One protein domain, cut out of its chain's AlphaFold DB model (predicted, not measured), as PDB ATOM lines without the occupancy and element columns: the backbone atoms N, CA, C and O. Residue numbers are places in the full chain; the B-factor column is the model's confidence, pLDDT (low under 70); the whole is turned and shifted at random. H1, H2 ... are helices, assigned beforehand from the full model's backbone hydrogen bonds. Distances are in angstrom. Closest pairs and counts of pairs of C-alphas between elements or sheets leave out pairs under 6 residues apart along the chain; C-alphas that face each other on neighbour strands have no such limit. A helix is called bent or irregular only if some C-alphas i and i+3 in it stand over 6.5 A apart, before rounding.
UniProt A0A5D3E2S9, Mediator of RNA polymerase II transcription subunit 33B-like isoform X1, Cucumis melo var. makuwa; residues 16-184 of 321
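AT A GLANCE: This is residues 16 to 184 of the 321 residues of the protein "Mediator of RNA polymerase II transcription subunit 33B-like isoform X1" of Cucumis melo var. makuwa (UniProt A0A5D3E2S9). Helical hairpins stand in a row along the longest axis, H1 with H2 at one end, then H3 with H4, then H5 with the long H6. H7 packs on H5, and the long H9 with short H8 closes the other end. The printed part has 169 residues, nine named helices, H1 to H9 in chain order, and no named strand: all helix. It is compact, with a radius of gyration of the C-alphas of 16.1 A and spans of 45 by 36 by 26 A.

IN THESE COORDINATES: H6, residues 109 to 131, is 34.7 A long, with a kink of 54 degrees near residue 124; it is irregular, C-alphas 128 and 131 being 7.2 A apart. H9, residues 159 to 181, is 33.4 A long and ends at C-alpha 181 (-29.556, 58.011, -51.510). H5 is residues 90 to 101, H7 135 to 146, H8 148 to 152, H3 56 to 68, H4 73 to 84 and H2 35 to 48. H1, residues 16 to 30, begins at C-alpha 16 (-30.007, 19.583, -32.813).

HOW THE PARTS SIT: H3, H4, H5, H6, H7 and H9 form a bundle, a group of helices packed together. H6 touches the hub, H5, in a hairpin; closest C-alphas Ala 101 and Tyr 112, 5.1 A. H5 touches H7 at 11 degrees, a shallow tilt; closest C-alphas Leu 92 and Ile 142, 5.7 A. H5 touches H3; closest C-alphas Ala 59 and Val 93, 6.0 A. H2 touches H4 with residues 35 to 39 alone, at a steep tilt of 55 degrees; closest C-alphas Pro 35 and Phe 78, 5.2 A. H8 touches H9; closest C-alphas Leu 148 and Glu 165, 6.5 A. H1 and H9 are apart. Every O i to N i+4 pair is within hydrogen-bond range in H1, H2, H4, H7, H8 and H9, against 8 of 9 in H3, 6 of 8 in H5 and 12 of 19 in H6.

THE WHOLE: The farthest C-alphas, Ser 48 and Leu 184, are 52.5 A apart. The printed part has no cut and no long link. Mean pLDDT of the printed part is 84.1; 22 residues are under 70, among them 123 to 131 and 153 to 159.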
ATOM      1  N   GLY A  16     -30.869  19.314 -33.970       86.06
ATOM      2  CA  GLY A  16     -30.007  19.583 -32.813       86.06
ATOM      3  C   GLY A  16     -28.587  20.048 -33.169       86.06
ATOM      4  O   GLY A  16     -27.951  20.743 -32.377       86.06
ATOM      5  N   LEU A  17     -28.077  19.715 -34.363       91.00
ATOM      6  CA  LEU A  17     -26.769  20.187 -34.828       91.00
ATOM      7  C   LEU A  17     -26.752  21.706 -35.025       91.00
ATOM      8  O   LEU A  17     -25.819  22.369 -34.579       91.00
ATOM      9  N   TRP A  18     -27.760  22.259 -35.701       91.56
ATOM     10  CA  TRP A  18     -27.822  23.695 -35.976       91.56
ATOM     11  C   TRP A  18     -28.051  24.513 -34.704       91.56
ATOM     12  O   TRP A  18     -27.442  25.572 -34.548       91.56
ATOM     13  N   ASP A  19     -28.819  23.970 -33.757       91.44
ATOM     14  CA  ASP A  19     -28.945  24.530 -32.410       91.44
ATOM     15  C   ASP A  19     -27.590  24.534 -31.689       91.44
ATOM     16  O   ASP A  19     -27.161  25.569 -31.182       91.44
ATOM     17  N   THR A  20     -26.843  23.424 -31.751       92.12
ATOM     18  CA  THR A  20     -25.484  23.330 -31.186       92.12
ATOM     19  C   THR A  20     -24.537  24.353 -31.822       92.12
ATOM     20  O   THR A  20     -23.761  25.010 -31.131       92.12
ATOM     21  N   VAL A  21     -24.593  24.533 -33.146       93.50
ATOM     22  CA  VAL A  21     -23.791  25.536 -33.868       93.50
ATOM     23  C   VAL A  21     -24.126  26.955 -33.406       93.50
ATOM     24  O   VAL A  21     -23.216  27.771 -33.204       93.50
ATOM     25  N   LEU A  22     -25.411  27.261 -33.215       91.75
ATOM     26  CA  LEU A  22     -25.850  28.547 -32.677       91.75
ATOM     27  C   LEU A  22     -25.380  28.741 -31.237       91.75
ATOM     28  O   LEU A  22     -24.876  29.814 -30.917       91.75
ATOM     29  N   GLU A  23     -25.478  27.726 -30.381       91.81
ATOM     30  CA  GLU A  23     -24.989  27.778 -29.000       91.81
ATOM     31  C   GLU A  23     -23.475  27.992 -28.926       91.81
ATOM     32  O   GLU A  23     -23.011  28.847 -28.170       91.81
ATOM     33  N   VAL A  24     -22.694  27.288 -29.753       92.25
ATOM     34  CA  VAL A  24     -21.239  27.491 -29.861       92.25
ATOM     35  C   VAL A  24     -20.928  28.920 -30.296       92.25
ATOM     36  O   VAL A  24     -20.026  29.553 -29.746       92.25
ATOM     37  N   THR A  25     -21.687  29.454 -31.252       92.88
ATOM     38  CA  THR A  25     -21.493  30.817 -31.762       92.88
ATOM     39  C   THR A  25     -21.858  31.872 -30.719       92.88
ATOM     40  O   THR A  25     -21.067  32.784 -30.483       92.88
ATOM     41  N   LYS A  26     -22.987  31.708 -30.018       91.81
ATOM     42  CA  LYS A  26     -23.407  32.579 -28.909       91.81
ATOM     43  C   LYS A  26     -22.413  32.529 -27.750       91.81
ATOM     44  O   LYS A  26     -21.936  33.565 -27.306       91.81
ATOM     45  N   SER A  27     -21.994  31.333 -27.327       92.25
ATOM     46  CA  SER A  27     -20.996  31.204 -26.261       92.25
ATOM     47  C   SER A  27     -19.654  31.828 -26.650       92.25
ATOM     48  O   SER A  27     -18.975  32.363 -25.772       92.25
ATOM     49  N   ALA A  28     -19.244  31.734 -27.917       92.88
ATOM     50  CA  ALA A  28     -18.025  32.369 -28.404       92.88
ATOM     51  C   ALA A  28     -18.155  33.898 -28.440       92.88
ATOM     52  O   ALA A  28     -17.197  34.597 -28.108       92.88
ATOM     53  N   GLN A  29     -19.336  34.415 -28.791       91.50
ATOM     54  CA  GLN A  29     -19.657  35.838 -28.721       91.50
ATOM     55  C   GLN A  29     -19.573  36.352 -27.275       91.50
ATOM     56  O   GLN A  29     -18.844  37.312 -27.029       91.50
ATOM     57  N   ASP A  30     -20.232  35.690 -26.319       90.94
ATOM     58  CA  ASP A  30     -20.266  36.104 -24.905       90.94
ATOM     59  C   ASP A  30     -18.874  36.122 -24.265       90.94
ATOM     60  O   ASP A  30     -18.542  36.991 -23.459       90.94
ATOM     61  N   LYS A  31     -18.025  35.165 -24.655       91.50
ATOM     62  CA  LYS A  31     -16.641  35.046 -24.175       91.50
ATOM     63  C   LYS A  31     -15.656  35.923 -24.949       91.50
ATOM     64  O   LYS A  31     -14.467  35.900 -24.633       91.50
ATOM     65  N   ASN A  32     -16.118  36.660 -25.963       89.94
ATOM     66  CA  ASN A  32     -15.278  37.404 -26.902       89.94
ATOM     67  C   ASN A  32     -14.112  36.540 -27.431       89.94
ATOM     68  O   ASN A  32     -12.949  36.951 -27.423       89.94
ATOM     69  N   CYS A  33     -14.429  35.301 -27.819       91.81
ATOM     70  CA  CYS A  33     -13.451  34.327 -28.280       91.81
ATOM     71  C   CYS A  33     -12.729  34.808 -29.540       91.81
ATOM     72  O   CYS A  33     -13.292  35.506 -30.387       91.81
ATOM     73  N   ASP A  34     -11.482  34.364 -29.691       94.75
ATOM     74  CA  ASP A  34     -10.735  34.586 -30.919       94.75
ATOM     75  C   ASP A  34     -11.493  33.980 -32.131       94.75
ATOM     76  O   ASP A  34     -11.860  32.800 -32.096       94.75
ATOM     77  N   PRO A  35     -11.739  34.753 -33.211       94.12
ATOM     78  CA  PRO A  35     -12.471  34.275 -34.383       94.12
ATOM     79  C   PRO A  35     -11.871  33.043 -35.058       94.12
ATOM     80  O   PRO A  35     -12.615  32.224 -35.598       94.12
ATOM     81  N   LEU A  36     -10.541  32.892 -35.055       94.25
ATOM     82  CA  LEU A  36      -9.898  31.709 -35.623       94.25
ATOM     83  C   LEU A  36     -10.156  30.486 -34.739       94.25
ATOM     84  O   LEU A  36     -10.493  29.432 -35.274       94.25
ATOM     85  N   LEU A  37     -10.068  30.628 -33.414       94.88
ATOM     86  CA  LEU A  37     -10.414  29.553 -32.483       94.88
ATOM     87  C   LEU A  37     -11.872  29.101 -32.656       94.88
ATOM     88  O   LEU A  37     -12.132  27.901 -32.766       94.88
ATOM     89  N   TRP A  38     -12.808  30.051 -32.758       96.12
ATOM     90  CA  TRP A  38     -14.215  29.757 -33.050       96.12
ATOM     91  C   TRP A  38     -14.373  28.997 -34.375       96.12
ATOM     92  O   TRP A  38     -15.047  27.969 -34.414       96.12
ATOM     93  N   ALA A  39     -13.701  29.434 -35.444       96.00
ATOM     94  CA  ALA A  39     -13.784  28.785 -36.752       96.00
ATOM     95  C   ALA A  39     -13.250  27.339 -36.729       96.00
ATOM     96  O   ALA A  39     -13.832  26.455 -37.362       96.00
ATOM     97  N   VAL A  40     -12.174  27.076 -35.977       95.25
ATOM     98  CA  VAL A  40     -11.628  25.722 -35.786       95.25
ATOM     99  C   VAL A  40     -12.621  24.837 -35.030       95.25
ATOM    100  O   VAL A  40     -12.896  23.718 -35.466       95.25
ATOM    101  N   GLN A  41     -13.202  25.338 -33.936       94.62
ATOM    102  CA  GLN A  41     -14.200  24.601 -33.155       94.62
ATOM    103  C   GLN A  41     -15.460  24.301 -33.979       94.62
ATOM    104  O   GLN A  41     -15.962  23.174 -33.965       94.62
ATOM    105  N   LEU A  42     -15.939  25.288 -34.735       95.12
ATOM    106  CA  LEU A  42     -17.087  25.142 -35.618       95.12
ATOM    107  C   LEU A  42     -16.818  24.102 -36.712       95.12
ATOM    108  O   LEU A  42     -17.618  23.191 -36.899       95.12
ATOM    109  N   SER A  43     -15.659  24.178 -37.372       94.06
ATOM    110  CA  SER A  43     -15.257  23.198 -38.392       94.06
ATOM    111  C   SER A  43     -15.182  21.783 -37.820       94.06
ATOM    112  O   SER A  43     -15.666  20.845 -38.441       94.06
ATOM    113  N   SER A  44     -14.608  21.624 -36.622       93.50
ATOM    114  CA  SER A  44     -14.524  20.331 -35.934       93.50
ATOM    115  C   SER A  44     -15.910  19.740 -35.653       93.50
ATOM    116  O   SER A  44     -16.152  18.571 -35.943       93.50
ATOM    117  N   THR A  45     -16.838  20.573 -35.172       93.50
ATOM    118  CA  THR A  45     -18.228  20.184 -34.872       93.50
ATOM    119  C   THR A  45     -18.986  19.761 -36.134       93.50
ATOM    120  O   THR A  45     -19.718  18.778 -36.132       93.50
ATOM    121  N   LEU A  46     -18.789  20.478 -37.242       93.38
ATOM    122  CA  LEU A  46     -19.427  20.162 -38.520       93.38
ATOM    123  C   LEU A  46     -18.846  18.891 -39.150       93.38
ATOM    124  O   LEU A  46     -19.594  18.046 -39.638       93.38
ATOM    125  N   ASN A  47     -17.524  18.721 -39.088       91.94
ATOM    126  CA  ASN A  47     -16.850  17.534 -39.609       91.94
ATOM    127  C   ASN A  47     -17.223  16.269 -38.823       91.94
ATOM    128  O   ASN A  47     -17.435  15.224 -39.434       91.94
ATOM    129  N   SER A  48     -17.342  16.346 -37.491       91.12
ATOM    130  CA  SER A  48     -17.778  15.204 -36.673       91.12
ATOM    131  C   SER A  48     -19.231  14.807 -36.947       91.12
ATOM    132  O   SER A  48     -19.567  13.627 -36.872       91.12
ATOM    133  N   ALA A  49     -20.068  15.769 -37.340       90.38
ATOM    134  CA  ALA A  49     -21.437  15.541 -37.793       90.38
ATOM    135  C   ALA A  49     -21.545  15.118 -39.274       90.38
ATOM    136  O   ALA A  49     -22.648  14.875 -39.761       90.38
ATOM    137  N   GLY A  50     -20.425  15.020 -40.002       88.56
ATOM    138  CA  GLY A  50     -20.399  14.612 -41.409       88.56
ATOM    139  C   GLY A  50     -20.902  15.673 -42.395       88.56
ATOM    140  O   GLY A  50     -21.284  15.334 -43.514       88.56
ATOM    141  N   VAL A  51     -20.919  16.952 -42.007       90.31
ATOM    142  CA  VAL A  51     -21.335  18.050 -42.890       90.31
ATOM    143  C   VAL A  51     -20.233  18.359 -43.901       90.31
ATOM    144  O   VAL A  51     -19.097  18.660 -43.540       90.31
ATOM    145  N   SER A  52     -20.575  18.336 -45.189       89.62
ATOM    146  CA  SER A  52     -19.658  18.743 -46.255       89.62
ATOM    147  C   SER A  52     -19.420  20.254 -46.230       89.62
ATOM    148  O   SER A  52     -20.382  21.025 -46.276       89.62
ATOM    149  N   LEU A  53     -18.155  20.673 -46.235       90.06
ATOM    150  CA  LEU A  53     -17.765  22.080 -46.322       90.06
ATOM    151  C   LEU A  53     -17.292  22.432 -47.749       90.06
ATOM    152  O   LEU A  53     -16.614  21.614 -48.379       90.06
ATOM    153  N   PRO A  54     -17.614  23.631 -48.272       92.00
ATOM    154  CA  PRO A  54     -18.402  24.681 -47.626       92.00
ATOM    155  C   PRO A  54     -19.909  24.346 -47.585       92.00
ATOM    156  O   PRO A  54     -20.441  23.754 -48.529       92.00
ATOM    157  N   SER A  55     -20.591  24.727 -46.496       92.31
ATOM    158  CA  SER A  55     -22.025  24.444 -46.273       92.31
ATOM    159  C   SER A  55     -22.912  25.654 -46.576       92.31
ATOM    160  O   SER A  55     -22.657  26.771 -46.119       92.31
ATOM    161  N   VAL A  56     -23.976  25.406 -47.344       92.62
ATOM    162  CA  VAL A  56     -25.004  26.390 -47.720       92.62
ATOM    163  C   VAL A  56     -25.895  26.718 -46.524       92.62
ATOM    164  O   VAL A  56     -26.159  27.885 -46.240       92.62
ATOM    165  N   GLU A  57     -26.299  25.685 -45.792       93.19
ATOM    166  CA  GLU A  57     -27.194  25.758 -44.641       93.19
ATOM    167  C   GLU A  57     -26.552  26.579 -43.514       93.19
ATOM    168  O   GLU A  57     -27.187  27.461 -42.935       93.19
ATOM    169  N   LEU A  58     -25.248  26.382 -43.279       93.56
ATOM    170  CA  LEU A  58     -24.494  27.186 -42.321       93.56
ATOM    171  C   LEU A  58     -24.426  28.663 -42.729       93.56
ATOM    172  O   LEU A  58     -24.526  29.538 -41.873       93.56
ATOM    173  N   ALA A  59     -24.249  28.958 -44.020       93.62
ATOM    174  CA  ALA A  59     -24.196  30.336 -44.505       93.62
ATOM    175  C   ALA A  59     -25.527  31.063 -44.269       93.62
ATOM    176  O   ALA A  59     -25.531  32.188 -43.769       93.62
ATOM    177  N   GLN A  60     -26.648  30.402 -44.570       92.25
ATOM    178  CA  GLN A  60     -27.988  30.929 -44.306       92.25
ATOM    179  C   GLN A  60     -28.208  31.164 -42.807       92.25
ATOM    180  O   GLN A  60     -28.641  32.251 -42.417       92.25
ATOM    181  N   LEU A  61     -27.839  30.193 -41.967       92.56
ATOM    182  CA  LEU A  61     -27.959  30.294 -40.515       92.56
ATOM    183  C   LEU A  61     -27.128  31.452 -39.955       92.56
ATOM    184  O   LEU A  61     -27.669  32.297 -39.243       92.56
ATOM    185  N   LEU A  62     -25.845  31.556 -40.313       91.75
ATOM    186  CA  LEU A  62     -24.979  32.629 -39.819       91.75
ATOM    187  C   LEU A  62     -25.462  34.006 -40.284       91.75
ATOM    188  O   LEU A  62     -25.563  34.910 -39.461       91.75
ATOM    189  N   VAL A  63     -25.812  34.184 -41.562       91.12
ATOM    190  CA  VAL A  63     -26.305  35.485 -42.047       91.12
ATOM    191  C   VAL A  63     -27.631  35.856 -41.380       91.12
ATOM    192  O   VAL A  63     -27.800  37.004 -40.973       91.12
ATOM    193  N   SER A  64     -28.542  34.895 -41.189       88.62
ATOM    194  CA  SER A  64     -29.783  35.144 -40.446       88.62
ATOM    195  C   SER A  64     -29.507  35.559 -38.995       88.62
ATOM    196  O   SER A  64     -30.106  36.506 -38.501       88.62
ATOM    197  N   HIS A  65     -28.532  34.944 -38.329       85.69
ATOM    198  CA  HIS A  65     -28.207  35.293 -36.952       85.69
ATOM    199  C   HIS A  65     -27.582  36.695 -36.823       85.69
ATOM    200  O   HIS A  65     -27.872  37.427 -35.881       85.69
ATOM    201  N   ILE A  66     -26.744  37.088 -37.787       81.62
ATOM    202  CA  ILE A  66     -26.009  38.363 -37.773       81.62
ATOM    203  C   ILE A  66     -26.900  39.549 -38.162       81.62
ATOM    204  O   ILE A  66     -26.728  40.641 -37.624       81.62
ATOM    205  N   CYS A  67     -27.817  39.357 -39.114       71.19
ATOM    206  CA  CYS A  67     -28.567  40.449 -39.739       71.19
ATOM    207  C   CYS A  67     -29.884  40.839 -39.054       71.19
ATOM    208  O   CYS A  67     -30.494  41.801 -39.512       71.19
ATOM    209  N   TRP A  68     -30.334  40.114 -38.028       63.16
ATOM    210  CA  TRP A  68     -31.608  40.399 -37.353       63.16
ATOM    211  C   TRP A  68     -31.424  40.787 -35.884       63.16
ATOM    212  O   TRP A  68     -31.856  41.865 -35.488       63.16
ATOM    213  N   ASP A  69     -30.712  39.969 -35.103       61.16
ATOM    214  CA  ASP A  69     -30.677  40.134 -33.640       61.16
ATOM    215  C   ASP A  69     -29.286  40.484 -33.078       61.16
ATOM    216  O   ASP A  69     -29.181  40.989 -31.964       61.16
ATOM    217  N   ASN A  70     -28.199  40.254 -33.835       68.56
ATOM    218  CA  ASN A  70     -26.821  40.326 -33.326       68.56
ATOM    219  C   ASN A  70     -25.865  41.142 -34.215       68.56
ATOM    220  O   ASN A  70     -24.813  40.668 -34.655       68.56
ATOM    221  N   HIS A  71     -26.182  42.423 -34.416       71.06
ATOM    222  CA  HIS A  71     -25.342  43.378 -35.153       71.06
ATOM    223  C   HIS A  71     -24.101  43.857 -34.366       71.06
ATOM    224  O   HIS A  71     -23.818  45.053 -34.287       71.06
ATOM    225  N   VAL A  72     -23.333  42.935 -33.781       83.44
ATOM    226  CA  VAL A  72     -22.122  43.252 -33.007       83.44
ATOM    227  C   VAL A  72     -20.845  43.031 -33.832       83.44
ATOM    228  O   VAL A  72     -20.783  42.097 -34.632       83.44
ATOM    229  N   PRO A  73     -19.774  43.831 -33.644       85.19
ATOM    230  CA  PRO A  73     -18.558  43.734 -34.462       85.19
ATOM    231  C   PRO A  73     -17.896  42.348 -34.484       85.19
ATOM    232  O   PRO A  73     -17.331  41.957 -35.502       85.19
ATOM    233  N   ILE A  74     -17.957  41.595 -33.380       88.56
ATOM    234  CA  ILE A  74     -17.370  40.248 -33.304       88.56
ATOM    235  C   ILE A  74     -18.048  39.259 -34.259       88.56
ATOM    236  O   ILE A  74     -17.371  38.434 -34.866       88.56
ATOM    237  N   MET A  75     -19.354  39.399 -34.483       90.06
ATOM    238  CA  MET A  75     -20.105  38.517 -35.370       90.06
ATOM    239  C   MET A  75     -19.694  38.674 -36.837       90.06
ATOM    240  O   MET A  75     -19.577  37.689 -37.567       90.06
ATOM    241  N   TRP A  76     -19.365  39.895 -37.258       90.75
ATOM    242  CA  TRP A  76     -18.799  40.148 -38.584       90.75
ATOM    243  C   TRP A  76     -17.399  39.542 -38.741       90.75
ATOM    244  O   TRP A  76     -17.082  39.008 -39.802       90.75
ATOM    245  N   LYS A  77     -16.587  39.545 -37.672       92.12
ATOM    246  CA  LYS A  77     -15.275  38.873 -37.664       92.12
ATOM    247  C   LYS A  77     -15.411  37.354 -37.759       92.12
ATOM    248  O   LYS A  77     -14.624  36.721 -38.457       92.12
ATOM    249  N   PHE A  78     -16.401  36.769 -37.084       93.88
ATOM    250  CA  PHE A  78     -16.727  35.349 -37.227       93.88
ATOM    251  C   PHE A  78     -17.118  35.025 -38.670       93.88
ATOM    252  O   PHE A  78     -16.533  34.128 -39.274       93.88
ATOM    253  N   LEU A  79     -18.011  35.808 -39.278       93.19
ATOM    254  CA  LEU A  79     -18.416  35.599 -40.669       93.19
ATOM    255  C   LEU A  79     -17.239  35.698 -41.650       93.19
ATOM    256  O   LEU A  79     -17.061  34.822 -42.499       93.19
ATOM    257  N   GLU A  80     -16.391  36.720 -41.502       92.25
ATOM    258  CA  GLU A  80     -15.174  36.879 -42.303       92.25
ATOM    259  C   GLU A  80     -14.235  35.678 -42.152       92.25
ATOM    260  O   GLU A  80     -13.694  35.154 -43.136       92.25
ATOM    261  N   LYS A  81     -14.073  35.187 -40.919       94.00
ATOM    262  CA  LYS A  81     -13.218  34.037 -40.659       94.00
ATOM    263  C   LYS A  81     -13.791  32.746 -41.234       94.00
ATOM    264  O   LYS A  81     -13.024  31.969 -41.799       94.00
ATOM    265  N   ALA A  82     -15.105  32.539 -41.164       94.06
ATOM    266  CA  ALA A  82     -15.771  31.385 -41.761       94.06
ATOM    267  C   ALA A  82     -15.605  31.347 -43.290       94.06
ATOM    268  O   ALA A  82     -15.355  30.278 -43.851       94.06
ATOM    269  N   MET A  83     -15.682  32.507 -43.955       91.75
ATOM    270  CA  MET A  83     -15.421  32.632 -45.394       91.75
ATOM    271  C   MET A  83     -13.958  32.328 -45.731       91.75
ATOM    272  O   MET A  83     -13.675  31.521 -46.617       91.75
ATOM    273  N   THR A  84     -13.019  32.918 -44.986       90.56
ATOM    274  CA  THR A  84     -11.576  32.715 -45.203       90.56
ATOM    275  C   THR A  84     -11.163  31.257 -44.972       90.56
ATOM    276  O   THR A  84     -10.335  30.717 -45.703       90.56
ATOM    277  N   ALA A  85     -11.761  30.597 -43.975       91.12
ATOM    278  CA  ALA A  85     -11.527  29.191 -43.653       91.12
ATOM    279  C   ALA A  85     -12.311  28.209 -44.549       91.12
ATOM    280  O   ALA A  85     -12.223  27.004 -44.336       91.12
ATOM    281  N   ARG A  86     -13.056  28.702 -45.554       89.94
ATOM    282  CA  ARG A  86     -13.877  27.900 -46.485       89.94
ATOM    283  C   ARG A  86     -14.909  26.999 -45.793       89.94
ATOM    284  O   ARG A  86     -15.274  25.950 -46.315       89.94
ATOM    285  N   ILE A  87     -15.402  27.427 -44.632       93.12
ATOM    286  CA  ILE A  87     -16.489  26.750 -43.908       93.12
ATOM    287  C   ILE A  87     -17.830  27.097 -44.570       93.12
ATOM    288  O   ILE A  87     -18.705  26.244 -44.713       93.12
ATOM    289  N   VAL A  88     -17.967  28.343 -45.034       93.56
ATOM    290  CA  VAL A  88     -19.124  28.835 -45.792       93.56
ATOM    291  C   VAL A  88     -18.704  29.328 -47.181       93.56
ATOM    292  O   VAL A  88     -17.575  29.804 -47.332       93.56
ATOM    293  N   PRO A  89     -19.583  29.259 -48.199       91.50
ATOM    294  CA  PRO A  89     -19.300  29.802 -49.523       91.50
ATOM    295  C   PRO A  89     -19.345  31.341 -49.494       91.50
ATOM    296  O   PRO A  89     -20.418  31.901 -49.252       91.50
ATOM    297  N   PRO A  90     -18.242  32.063 -49.775       90.88
ATOM    298  CA  PRO A  90     -18.215  33.523 -49.673       90.88
ATOM    299  C   PRO A  90     -19.195  34.215 -50.624       90.88
ATOM    300  O   PRO A  90     -19.849  35.175 -50.235       90.88
ATOM    301  N   LEU A  91     -19.355  33.711 -51.851       88.88
ATOM    302  CA  LEU A  91     -20.279  34.288 -52.836       88.88
ATOM    303  C   LEU A  91     -21.738  34.206 -52.382       88.88
ATOM    304  O   LEU A  91     -22.486  35.167 -52.543       88.88
ATOM    305  N   LEU A  92     -22.119  33.090 -51.755       91.69
ATOM    306  CA  LEU A  92     -23.449  32.931 -51.179       91.69
ATOM    307  C   LEU A  92     -23.654  33.876 -49.996       91.69
ATOM    308  O   LEU A  92     -24.695  34.514 -49.903       91.69
ATOM    309  N   VAL A  93     -22.658  34.010 -49.114       93.38
ATOM    310  CA  VAL A  93     -22.722  34.966 -47.999       93.38
ATOM    311  C   VAL A  93     -22.913  36.391 -48.521       93.38
ATOM    312  O   VAL A  93     -23.763  37.115 -48.013       93.38
ATOM    313  N   ILE A  94     -22.177  36.785 -49.561       91.94
ATOM    314  CA  ILE A  94     -22.323  38.098 -50.196       91.94
ATOM    315  C   ILE A  94     -23.722  38.289 -50.802       91.94
ATOM    316  O   ILE A  94     -24.310  39.351 -50.606       91.94
ATOM    317  N   ALA A  95     -24.259  37.285 -51.502       91.75
ATOM    318  CA  ALA A  95     -25.607  37.334 -52.070       91.75
ATOM    319  C   ALA A  95     -26.677  37.480 -50.974       91.75
ATOM    320  O   ALA A  95     -27.526  38.366 -51.037       91.75
ATOM    321  N   LEU A  96     -26.590  36.674 -49.912       93.06
ATOM    322  CA  LEU A  96     -27.497  36.760 -48.767       93.06
ATOM    323  C   LEU A  96     -27.415  38.134 -48.094       93.06
ATOM    324  O   LEU A  96     -28.444  38.746 -47.815       93.06
ATOM    325  N   LEU A  97     -26.204  38.648 -47.869       92.06
ATOM    326  CA  LEU A  97     -26.010  39.965 -47.274       92.06
ATOM    327  C   LEU A  97     -26.511  41.097 -48.173       92.06
ATOM    328  O   LEU A  97     -26.991  42.083 -47.628       92.06
ATOM    329  N   SER A  98     -26.453  40.997 -49.506       90.88
ATOM    330  CA  SER A  98     -26.920  42.087 -50.380       90.88
ATOM    331  C   SER A  98     -28.414  42.355 -50.178       90.88
ATOM    332  O   SER A  98     -28.814  43.503 -49.986       90.88
ATOM    333  N   THR A  99     -29.215  41.289 -50.065       90.00
ATOM    334  CA  THR A  99     -30.666  41.364 -49.809       90.00
ATOM    335  C   THR A  99     -31.029  41.935 -48.430       90.00
ATOM    336  O   THR A  99     -32.186  42.272 -48.182       90.00
ATOM    337  N   ARG A 100     -30.057  42.062 -47.516       87.56
ATOM    338  CA  ARG A 100     -30.256  42.538 -46.134       87.56
ATOM    339  C   ARG A 100     -29.566  43.871 -45.861       87.56
ATOM    340  O   ARG A 100     -30.157  44.767 -45.283       87.56
ATOM    341  N   ALA A 101     -28.321  44.043 -46.277       87.81
ATOM    342  CA  ALA A 101     -27.526  45.226 -45.973       87.81
ATOM    343  C   ALA A 101     -27.898  46.425 -46.858       87.81
ATOM    344  O   ALA A 101     -27.895  47.556 -46.375       87.81
ATOM    345  N   ILE A 102     -28.234  46.197 -48.135       87.50
ATOM    346  CA  ILE A 102     -28.530  47.279 -49.085       87.50
ATOM    347  C   ILE A 102     -29.884  47.949 -48.784       87.50
ATOM    348  O   ILE A 102     -29.927  49.183 -48.714       87.50
ATOM    349  N   PRO A 103     -30.987  47.210 -48.537       87.44
ATOM    350  CA  PRO A 103     -32.270  47.845 -48.225       87.44
ATOM    351  C   PRO A 103     -32.247  48.618 -46.900       87.44
ATOM    352  O   PRO A 103     -32.828  49.694 -46.797       87.44
ATOM    353  N   TYR A 104     -31.519  48.112 -45.900       85.19
ATOM    354  CA  TYR A 104     -31.449  48.698 -44.557       85.19
ATOM    355  C   TYR A 104     -30.279  49.682 -44.370       85.19
ATOM    356  O   TYR A 104     -30.010  50.120 -43.252       85.19
ATOM    357  N   ARG A 105     -29.597  50.090 -45.449       86.88
ATOM    358  CA  ARG A 105     -28.379  50.923 -45.398       86.88
ATOM    359  C   ARG A 105     -28.537  52.257 -44.657       86.88
ATOM    360  O   ARG A 105     -27.618  52.668 -43.955       86.88
ATOM    361  N   LYS A 106     -29.703  52.910 -44.771       84.19
ATOM    362  CA  LYS A 106     -30.007  54.182 -44.082       84.19
ATOM    363  C   LYS A 106     -30.228  53.973 -42.577       84.19
ATOM    364  O   LYS A 106     -29.874  54.837 -41.783       84.19
ATOM    365  N   LEU A 107     -30.781  52.821 -42.190       85.12
ATOM    366  CA  LEU A 107     -31.054  52.456 -40.795       85.12
ATOM    367  C   LEU A 107     -29.804  51.908 -40.090       85.12
ATOM    368  O   LEU A 107     -29.610  52.144 -38.902       85.12
ATOM    369  N   GLN A 108     -28.943  51.195 -40.822       84.12
ATOM    370  CA  GLN A 108     -27.753  50.531 -40.289       84.12
ATOM    371  C   GLN A 108     -26.499  50.804 -41.147       84.12
ATOM    372  O   GLN A 108     -25.934  49.889 -41.760       84.12
ATOM    373  N   PRO A 109     -25.984  52.047 -41.164       84.81
ATOM    374  CA  PRO A 109     -24.851  52.422 -42.015       84.81
ATOM    375  C   PRO A 109     -23.558  51.667 -41.669       84.81
ATOM    376  O   PRO A 109     -22.729  51.408 -42.542       84.81
ATOM    377  N   ALA A 110     -23.381  51.263 -40.407       84.75
ATOM    378  CA  ALA A 110     -22.227  50.474 -39.979       84.75
ATOM    379  C   ALA A 110     -22.226  49.060 -40.586       84.75
ATOM    380  O   ALA A 110     -21.185  48.609 -41.065       84.75
ATOM    381  N   ALA A 111     -23.382  48.387 -40.610       86.06
ATOM    382  CA  ALA A 111     -23.540  47.068 -41.222       86.06
ATOM    383  C   ALA A 111     -23.340  47.136 -42.741       86.06
ATOM    384  O   ALA A 111     -22.621  46.315 -43.309       86.06
ATOM    385  N   TYR A 112     -23.893  48.166 -43.389       87.75
ATOM    386  CA  TYR A 112     -23.687  48.404 -44.817       87.75
ATOM    387  C   TYR A 112     -22.208  48.639 -45.163       87.75
ATOM    388  O   TYR A 112     -21.693  48.052 -46.114       87.75
ATOM    389  N   ARG A 113     -21.480  49.419 -44.353       86.94
ATOM    390  CA  ARG A 113     -20.034  49.619 -44.540       86.94
ATOM    391  C   ARG A 113     -19.250  48.307 -44.445       86.94
ATOM    392  O   ARG A 113     -18.391  48.063 -45.287       86.94
ATOM    393  N   LEU A 114     -19.547  47.473 -43.448       88.88
ATOM    394  CA  LEU A 114     -18.901  46.165 -43.287       88.88
ATOM    395  C   LEU A 114     -19.232  45.225 -44.450       88.88
ATOM    396  O   LEU A 114     -18.350  44.526 -44.941       88.88
ATOM    397  N   TYR A 115     -20.471  45.253 -44.945       89.44
ATOM    398  CA  TYR A 115     -20.852  44.536 -46.159       89.44
ATOM    399  C   TYR A 115     -19.999  44.957 -47.365       89.44
ATOM    400  O   TYR A 115     -19.436  44.090 -48.029       89.44
ATOM    401  N   LEU A 116     -19.838  46.261 -47.624       85.88
ATOM    402  CA  LEU A 116     -19.002  46.754 -48.729       85.88
ATOM    403  C   LEU A 116     -17.527  46.348 -48.575       85.88
ATOM    404  O   LEU A 116     -16.859  46.018 -49.557       85.88
ATOM    405  N   GLU A 117     -17.018  46.342 -47.345       86.25
ATOM    406  CA  GLU A 117     -15.661  45.892 -47.036       86.25
ATOM    407  C   GLU A 117     -15.486  44.396 -47.347       86.25
ATOM    408  O   GLU A 117     -14.564  44.019 -48.076       86.25
ATOM    409  N   LEU A 118     -16.416  43.548 -46.893       87.25
ATOM    410  CA  LEU A 118     -16.423  42.115 -47.199       87.25
ATOM    411  C   LEU A 118     -16.560  41.844 -48.697       87.25
ATOM    412  O   LEU A 118     -15.842  40.990 -49.227       87.25
ATOM    413  N   LEU A 119     -17.438  42.594 -49.367       86.25
ATOM    414  CA  LEU A 119     -17.645  42.550 -50.807       86.25
ATOM    415  C   LEU A 119     -16.314  42.785 -51.528       86.25
ATOM    416  O   LEU A 119     -15.864  41.925 -52.277       86.25
ATOM    417  N   SER A 120     -15.624  43.886 -51.225       82.50
ATOM    418  CA  SER A 120     -14.350  44.230 -51.871       82.50
ATOM    419  C   SER A 120     -13.272  43.141 -51.735       82.50
ATOM    420  O   SER A 120     -12.510  42.910 -52.674       82.50
ATOM    421  N   ARG A 121     -13.236  42.430 -50.599       80.88
ATOM    422  CA  ARG A 121     -12.242  41.382 -50.313       80.88
ATOM    423  C   ARG A 121     -12.538  40.059 -51.017       80.88
ATOM    424  O   ARG A 121     -11.626  39.418 -51.535       80.88
ATOM    425  N   HIS A 122     -13.798  39.627 -51.028       78.75
ATOM    426  CA  HIS A 122     -14.145  38.248 -51.389       78.75
ATOM    427  C   HIS A 122     -14.621  38.091 -52.833       78.75
ATOM    428  O   HIS A 122     -14.477  37.014 -53.406       78.75
ATOM    429  N   VAL A 123     -15.139  39.152 -53.446       67.69
ATOM    430  CA  VAL A 123     -15.738  39.133 -54.791       67.69
ATOM    431  C   VAL A 123     -14.721  38.759 -55.873       67.69
ATOM    432  O   VAL A 123     -15.014  37.928 -56.727       67.69
ATOM    433  N   PHE A 124     -13.485  39.258 -55.781       64.25
ATOM    434  CA  PHE A 124     -12.418  38.913 -56.730       64.25
ATOM    435  C   PHE A 124     -11.660  37.629 -56.355       64.25
ATOM    436  O   PHE A 124     -11.268  36.860 -57.233       64.25
ATOM    437  N   SER A 125     -11.495  37.359 -55.055       65.69
ATOM    438  CA  SER A 125     -10.749  36.195 -54.546       65.69
ATOM    439  C   SER A 125     -11.498  34.863 -54.738       65.69
ATOM    440  O   SER A 125     -10.889  33.802 -54.894       65.69
ATOM    441  N   SER A 126     -12.834  34.908 -54.791       63.53
ATOM    442  CA  SER A 126     -13.684  33.706 -54.831       63.53
ATOM    443  C   SER A 126     -13.875  33.104 -56.226       63.53
ATOM    444  O   SER A 126     -14.479  32.043 -56.349       63.53
ATOM    445  N   THR A 127     -13.325  33.716 -57.279       58.84
ATOM    446  CA  THR A 127     -13.388  33.199 -58.663       58.84
ATOM    447  C   THR A 127     -12.708  31.834 -58.830       58.84
ATOM    448  O   THR A 127     -13.070  31.058 -59.708       58.84
ATOM    449  N   SER A 128     -11.788  31.476 -57.931       61.31
ATOM    450  CA  SER A 128     -11.170  30.142 -57.877       61.31
ATOM    451  C   SER A 128     -12.117  29.021 -57.411       61.31
ATOM    452  O   SER A 128     -11.778  27.847 -57.535       61.31
ATOM    453  N   GLN A 129     -13.306  29.350 -56.887       63.09
ATOM    454  CA  GLN A 129     -14.253  28.381 -56.308       63.09
ATOM    455  C   GLN A 129     -15.274  27.829 -57.313       63.09
ATOM    456  O   GLN A 129     -16.105  27.001 -56.949       63.09
ATOM    457  N   ILE A 130     -15.185  28.243 -58.579       63.66
ATOM    458  CA  ILE A 130     -16.088  27.844 -59.672       63.66
ATOM    459  C   ILE A 130     -16.073  26.318 -59.921       63.66
ATOM    460  O   ILE A 130     -17.043  25.760 -60.421       63.66
ATOM    461  N   TYR A 131     -15.008  25.629 -59.502       67.62
ATOM    462  CA  TYR A 131     -14.856  24.170 -59.602       67.62
ATOM    463  C   TYR A 131     -14.829  23.467 -58.232       67.62
ATOM    464  O   TYR A 131     -14.328  22.351 -58.106       67.62
ATOM    465  N   GLY A 132     -15.304  24.138 -57.177       72.25
ATOM    466  CA  GLY A 132     -15.267  23.629 -55.806       72.25
ATOM    467  C   GLY A 132     -16.347  22.583 -55.486       72.25
ATOM    468  O   GLY A 132     -17.327  22.435 -56.222       72.25
ATOM    469  N   PRO A 133     -16.212  21.871 -54.350       74.56
ATOM    470  CA  PRO A 133     -17.275  21.006 -53.846       74.56
ATOM    471  C   PRO A 133     -18.550  21.820 -53.585       74.56
ATOM    472  O   PRO A 133     -18.487  22.997 -53.235       74.56
ATOM    473  N   ASN A 134     -19.714  21.192 -53.762       82.75
ATOM    474  CA  ASN A 134     -21.040  21.805 -53.591       82.75
ATOM    475  C   ASN A 134     -21.365  22.989 -54.523       82.75
ATOM    476  O   ASN A 134     -22.416  23.604 -54.349       82.75
ATOM    477  N   TYR A 135     -20.538  23.283 -55.536       83.00
ATOM    478  CA  TYR A 135     -20.720  24.434 -56.430       83.00
ATOM    479  C   TYR A 135     -22.135  24.540 -57.014       83.00
ATOM    480  O   TYR A 135     -22.767  25.587 -56.905       83.00
ATOM    481  N   GLN A 136     -22.669  23.450 -57.572       85.38
ATOM    482  CA  GLN A 136     -24.000  23.454 -58.187       85.38
ATOM    483  C   GLN A 136     -25.092  23.882 -57.196       85.38
ATOM    484  O   GLN A 136     -25.924  24.722 -57.525       85.38
ATOM    485  N   ARG A 137     -25.054  23.356 -55.965       88.50
ATOM    486  CA  ARG A 137     -26.009  23.719 -54.910       88.50
ATOM    487  C   ARG A 137     -25.840  25.177 -54.482       88.50
ATOM    488  O   ARG A 137     -26.828  25.877 -54.289       88.50
ATOM    489  N   ILE A 138     -24.596  25.639 -54.355       88.81
ATOM    490  CA  ILE A 138     -24.273  27.026 -53.994       88.81
ATOM    491  C   ILE A 138     -24.841  27.989 -55.036       88.81
ATOM    492  O   ILE A 138     -25.511  28.948 -54.667       88.81
ATOM    493  N   MET A 139     -24.618  27.720 -56.324       86.75
ATOM    494  CA  MET A 139     -25.107  28.582 -57.396       86.75
ATOM    495  C   MET A 139     -26.622  28.568 -57.529       86.75
ATOM    496  O   MET A 139     -27.197  29.631 -57.713       86.75
ATOM    497  N   GLN A 140     -27.263  27.405 -57.379       88.50
ATOM    498  CA  GLN A 140     -28.725  27.321 -57.317       88.50
ATOM    499  C   GLN A 140     -29.270  28.175 -56.170       88.50
ATOM    500  O   GLN A 140     -30.163  28.979 -56.373       88.50
ATOM    501  N   THR A 141     -28.651  28.101 -54.990       90.69
ATOM    502  CA  THR A 141     -29.084  28.921 -53.850       90.69
ATOM    503  C   THR A 141     -28.862  30.417 -54.103       90.69
ATOM    504  O   THR A 141     -29.665  31.241 -53.680       90.69
ATOM    505  N   ILE A 142     -27.771  30.800 -54.773       89.19
ATOM    506  CA  ILE A 142     -27.523  32.199 -55.158       89.19
ATOM    507  C   ILE A 142     -28.582  32.678 -56.153       89.19
ATOM    508  O   ILE A 142     -29.089  33.790 -56.002       89.19
ATOM    509  N   ASP A 143     -28.907  31.846 -57.141       87.44
ATOM    510  CA  ASP A 143     -29.972  32.114 -58.100       87.44
ATOM    511  C   ASP A 143     -31.315  32.303 -57.388       87.44
ATOM    512  O   ASP A 143     -31.977  33.311 -57.607       87.44
ATOM    513  N   ASP A 144     -31.659  31.422 -56.448       88.75
ATOM    514  CA  ASP A 144     -32.889  31.513 -55.657       88.75
ATOM    515  C   ASP A 144     -32.947  32.793 -54.807       88.75
ATOM    516  O   ASP A 144     -33.995  33.429 -54.704       88.75
ATOM    517  N   VAL A 145     -31.826  33.190 -54.191       89.00
ATOM    518  CA  VAL A 145     -31.745  34.367 -53.304       89.00
ATOM    519  C   VAL A 145     -31.841  35.681 -54.076       89.00
ATOM    520  O   VAL A 145     -32.412  36.647 -53.571       89.00
ATOM    521  N   LEU A 146     -31.246  35.749 -55.269       86.31
ATOM    522  CA  LEU A 146     -31.179  36.974 -56.071       86.31
ATOM    523  C   LEU A 146     -32.140  36.980 -57.260       86.31
ATOM    524  O   LEU A 146     -32.194  37.978 -57.976       86.31
ATOM    525  N   HIS A 147     -32.870  35.888 -57.472       84.75
ATOM    526  CA  HIS A 147     -33.747  35.655 -58.614       84.75
ATOM    527  C   HIS A 147     -33.043  35.891 -59.968       84.75
ATOM    528  O   HIS A 147     -33.621  36.494 -60.872       84.75
ATOM    529  N   LEU A 148     -31.785  35.449 -60.127       79.25
ATOM    530  CA  LEU A 148     -30.947  35.796 -61.293       79.25
ATOM    531  C   LEU A 148     -31.561  35.307 -62.610       79.25
ATOM    532  O   LEU A 148     -31.737  36.103 -63.532       79.25
ATOM    533  N   THR A 149     -31.981  34.044 -62.671       79.31
ATOM    534  CA  THR A 149     -32.639  33.429 -63.830       79.31
ATOM    535  C   THR A 149     -33.897  34.201 -64.224       79.31
ATOM    536  O   THR A 149     -34.176  34.383 -65.410       79.31
ATOM    537  N   GLN A 150     -34.651  34.712 -63.246       77.56
ATOM    538  CA  GLN A 150     -35.851  35.509 -63.496       77.56
ATOM    539  C   GLN A 150     -35.512  36.908 -64.029       77.56
ATOM    540  O   GLN A 150     -36.203  37.410 -64.914       77.56
ATOM    541  N   ILE A 151     -34.458  37.535 -63.504       70.50
ATOM    542  CA  ILE A 151     -34.043  38.894 -63.872       70.50
ATOM    543  C   ILE A 151     -33.385  38.921 -65.253       70.50
ATOM    544  O   ILE A 151     -33.666  39.810 -66.057       70.50
ATOM    545  N   PHE A 152     -32.504  37.961 -65.535       72.12
ATOM    546  CA  PHE A 152     -31.707  37.930 -66.760       72.12
ATOM    547  C   PHE A 152     -32.307  37.037 -67.853       72.12
ATOM    548  O   PHE A 152     -31.933  37.173 -69.017       72.12
ATOM    549  N   GLY A 153     -33.263  36.163 -67.516       65.12
ATOM    550  CA  GLY A 153     -33.958  35.294 -68.472       65.12
ATOM    551  C   GLY A 153     -33.080  34.191 -69.076       65.12
ATOM    552  O   GLY A 153     -33.455  33.600 -70.090       65.12
ATOM    553  N   LEU A 154     -31.907  33.923 -68.494       65.06
ATOM    554  CA  LEU A 154     -30.939  32.952 -68.997       65.06
ATOM    555  C   LEU A 154     -31.069  31.628 -68.235       65.06
ATOM    556  O   LEU A 154     -30.771  31.532 -67.056       65.06
ATOM    557  N   GLN A 155     -31.510  30.585 -68.939       56.88
ATOM    558  CA  GLN A 155     -31.738  29.232 -68.402       56.88
ATOM    559  C   GLN A 155     -30.472  28.344 -68.398       56.88
ATOM    560  O   GLN A 155     -30.555  27.139 -68.163       56.88
ATOM    561  N   THR A 156     -29.296  28.878 -68.747       50.00
ATOM    562  CA  THR A 156     -28.116  28.055 -69.075       50.00
ATOM    563  C   THR A 156     -27.046  28.052 -67.983       50.00
ATOM    564  O   THR A 156     -26.327  29.030 -67.792       50.00
ATOM    565  N   CYS A 157     -26.914  26.878 -67.351       57.03
ATOM    566  CA  CYS A 157     -26.009  26.454 -66.273       57.03
ATOM    567  C   CYS A 157     -24.500  26.452 -66.605       57.03
ATOM    568  O   CYS A 157     -23.803  25.492 -66.266       57.03
ATOM    569  N   GLU A 158     -23.961  27.481 -67.259       68.50
ATOM    570  CA  GLU A 158     -22.504  27.632 -67.307       68.50
ATOM    571  C   GLU A 158     -22.018  28.368 -66.046       68.50
ATOM    572  O   GLU A 158     -22.460  29.489 -65.781       68.50
ATOM    573  N   PRO A 159     -21.085  27.780 -65.274       66.75
ATOM    574  CA  PRO A 159     -20.594  28.357 -64.024       66.75
ATOM    575  C   PRO A 159     -20.140  29.823 -64.130       66.75
ATOM    576  O   PRO A 159     -20.368  30.643 -63.239       66.75
ATOM    577  N   GLY A 160     -19.514  30.177 -65.256       71.25
ATOM    578  CA  GLY A 160     -19.063  31.541 -65.522       71.25
ATOM    579  C   GLY A 160     -20.202  32.539 -65.751       71.25
ATOM    580  O   GLY A 160     -20.057  33.704 -65.392       71.25
ATOM    581  N   VAL A 161     -21.338  32.101 -66.300       74.25
ATOM    582  CA  VAL A 161     -22.477  32.975 -66.622       74.25
ATOM    583  C   VAL A 161     -23.191  33.410 -65.346       74.25
ATOM    584  O   VAL A 161     -23.325  34.608 -65.109       74.25
ATOM    585  N   LEU A 162     -23.523  32.464 -64.463       76.00
ATOM    586  CA  LEU A 162     -24.162  32.767 -63.175       76.00
ATOM    587  C   LEU A 162     -23.281  33.654 -62.281       76.00
ATOM    588  O   LEU A 162     -23.775  34.505 -61.545       76.00
ATOM    589  N   MET A 163     -21.957  33.490 -62.363       76.81
ATOM    590  CA  MET A 163     -21.020  34.393 -61.697       76.81
ATOM    591  C   MET A 163     -21.167  35.820 -62.219       76.81
ATOM    592  O   MET A 163     -21.326  36.746 -61.430       76.81
ATOM    593  N   VAL A 164     -21.134  36.002 -63.542       76.56
ATOM    594  CA  VAL A 164     -21.304  37.312 -64.180       76.56
ATOM    595  C   VAL A 164     -22.638  37.943 -63.769       76.56
ATOM    596  O   VAL A 164     -22.647  39.097 -63.344       76.56
ATOM    597  N   GLU A 165     -23.732  37.186 -63.801       79.38
ATOM    598  CA  GLU A 165     -25.060  37.635 -63.363       79.38
ATOM    599  C   GLU A 165     -25.092  38.063 -61.894       79.38
ATOM    600  O   GLU A 165     -25.642  39.119 -61.577       79.38
ATOM    601  N   LEU A 166     -24.437  37.313 -61.002       83.31
ATOM    602  CA  LEU A 166     -24.269  37.697 -59.601       83.31
ATOM    603  C   LEU A 166     -23.565  39.057 -59.473       83.31
ATOM    604  O   LEU A 166     -24.064  39.940 -58.772       83.31
ATOM    605  N   PHE A 167     -22.428  39.259 -60.153       81.19
ATOM    606  CA  PHE A 167     -21.715  40.543 -60.099       81.19
ATOM    607  C   PHE A 167     -22.584  41.683 -60.635       81.19
ATOM    608  O   PHE A 167     -22.638  42.749 -60.021       81.19
ATOM    609  N   PHE A 168     -23.282  41.463 -61.751       78.81
ATOM    610  CA  PHE A 168     -24.202  42.448 -62.311       78.81
ATOM    611  C   PHE A 168     -25.329  42.790 -61.342       78.81
ATOM    612  O   PHE A 168     -25.602  43.970 -61.146       78.81
ATOM    613  N   SER A 169     -25.946  41.787 -60.716       83.19
ATOM    614  CA  SER A 169     -27.018  41.983 -59.742       83.19
ATOM    615  C   SER A 169     -26.545  42.821 -58.555       83.19
ATOM    616  O   SER A 169     -27.202  43.793 -58.188       83.19
ATOM    617  N   ILE A 170     -25.361  42.530 -58.006       83.38
ATOM    618  CA  ILE A 170     -24.801  43.310 -56.895       83.38
ATOM    619  C   ILE A 170     -24.494  44.749 -57.326       83.38
ATOM    620  O   ILE A 170     -24.883  45.691 -56.639       83.38
ATOM    621  N   VAL A 171     -23.810  44.943 -58.460       79.06
ATOM    622  CA  VAL A 171     -23.479  46.287 -58.967       79.06
ATOM    623  C   VAL A 171     -24.747  47.094 -59.227       79.06
ATOM    624  O   VAL A 171     -24.792  48.278 -58.900       79.06
ATOM    625  N   TRP A 172     -25.783  46.457 -59.772       79.81
ATOM    626  CA  TRP A 172     -27.069  47.092 -60.016       79.81
ATOM    627  C   TRP A 172     -27.770  47.495 -58.717       79.81
ATOM    628  O   TRP A 172     -28.165  48.649 -58.587       79.81
ATOM    629  N   GLN A 173     -27.847  46.600 -57.725       84.06
ATOM    630  CA  GLN A 173     -28.415  46.910 -56.404       84.06
ATOM    631  C   GLN A 173     -27.678  48.075 -55.723       84.06
ATOM    632  O   GLN A 173     -28.308  48.941 -55.121       84.06
ATOM    633  N   LEU A 174     -26.346  48.129 -55.832       81.81
ATOM    634  CA  LEU A 174     -25.541  49.226 -55.284       81.81
ATOM    635  C   LEU A 174     -25.754  50.544 -56.030       81.81
ATOM    636  O   LEU A 174     -25.793  51.606 -55.403       81.81
ATOM    637  N   LEU A 175     -25.874  50.489 -57.357       76.31
ATOM    638  CA  LEU A 175     -26.160  51.656 -58.185       76.31
ATOM    639  C   LEU A 175     -27.533  52.235 -57.840       76.31
ATOM    640  O   LEU A 175     -27.629  53.428 -57.572       76.31
ATOM    641  N   ASP A 176     -28.561  51.389 -57.797       75.94
ATOM    642  CA  ASP A 176     -29.930  51.770 -57.449       75.94
ATOM    643  C   ASP A 176     -29.993  52.393 -56.047       75.94
ATOM    644  O   ASP A 176     -30.476  53.510 -55.875       75.94
ATOM    645  N   ALA A 177     -29.363  51.746 -55.063       79.31
ATOM    646  CA  ALA A 177     -29.247  52.269 -53.707       79.31
ATOM    647  C   ALA A 177     -28.553  53.639 -53.642       79.31
ATOM    648  O   ALA A 177     -28.991  54.517 -52.900       79.31
ATOM    649  N   SER A 178     -27.497  53.842 -54.433       74.62
ATOM    650  CA  SER A 178     -26.773  55.118 -54.485       74.62
ATOM    651  C   SER A 178     -27.613  56.222 -55.133       74.62
ATOM    652  O   SER A 178     -27.600  57.359 -54.669       74.62
ATOM    653  N   LEU A 179     -28.368  55.902 -56.190       69.69
ATOM    654  CA  LEU A 179     -29.284  56.848 -56.832       69.69
ATOM    655  C   LEU A 179     -30.448  57.224 -55.902       69.69
ATOM    656  O   LEU A 179     -30.841  58.391 -55.863       69.69
ATOM    657  N   ASP A 180     -30.974  56.265 -55.136       75.94
ATOM    658  CA  ASP A 180     -31.989  56.512 -54.105       75.94
ATOM    659  C   ASP A 180     -31.455  57.376 -52.951       75.94
ATOM    660  O   ASP A 180     -32.178  58.203 -52.392       75.94
ATOM    661  N   ASP A 181     -30.185  57.212 -52.571       74.56
ATOM    662  CA  ASP A 181     -29.556  58.011 -51.510       74.56
ATOM    663  C   ASP A 181     -29.381  59.479 -51.918       74.56
ATOM    664  O   ASP A 181     -29.585  60.371 -51.096       74.56
ATOM    665  N   GLU A 182     -29.091  59.735 -53.194       71.75
ATOM    666  CA  GLU A 182     -28.986  61.082 -53.775       71.75
ATOM    667  C   GLU A 182     -30.359  61.672 -54.178       71.75
ATOM    668  O   GLU A 182     -30.432  62.778 -54.715       71.75
ATOM    669  N   GLY A 183     -31.463  60.946 -53.946       65.56
ATOM    670  CA  GLY A 183     -32.825  61.388 -54.275       65.56
ATOM    671  C   GLY A 183     -33.135  61.437 -55.776       65.56
ATOM    672  O   GLY A 183     -34.148  62.000 -56.182       65.56
ATOM    673  N   LEU A 184     -32.289  60.829 -56.612       59.06
ATOM    674  CA  LEU A 184     -32.416  60.839 -58.074       59.06
ATOM    675  C   LEU A 184     -33.516  59.899 -58.586       59.06
ATOM    676  O   LEU A 184     -33.942  60.030 -59.733       59.06
TER     677      LEU A 184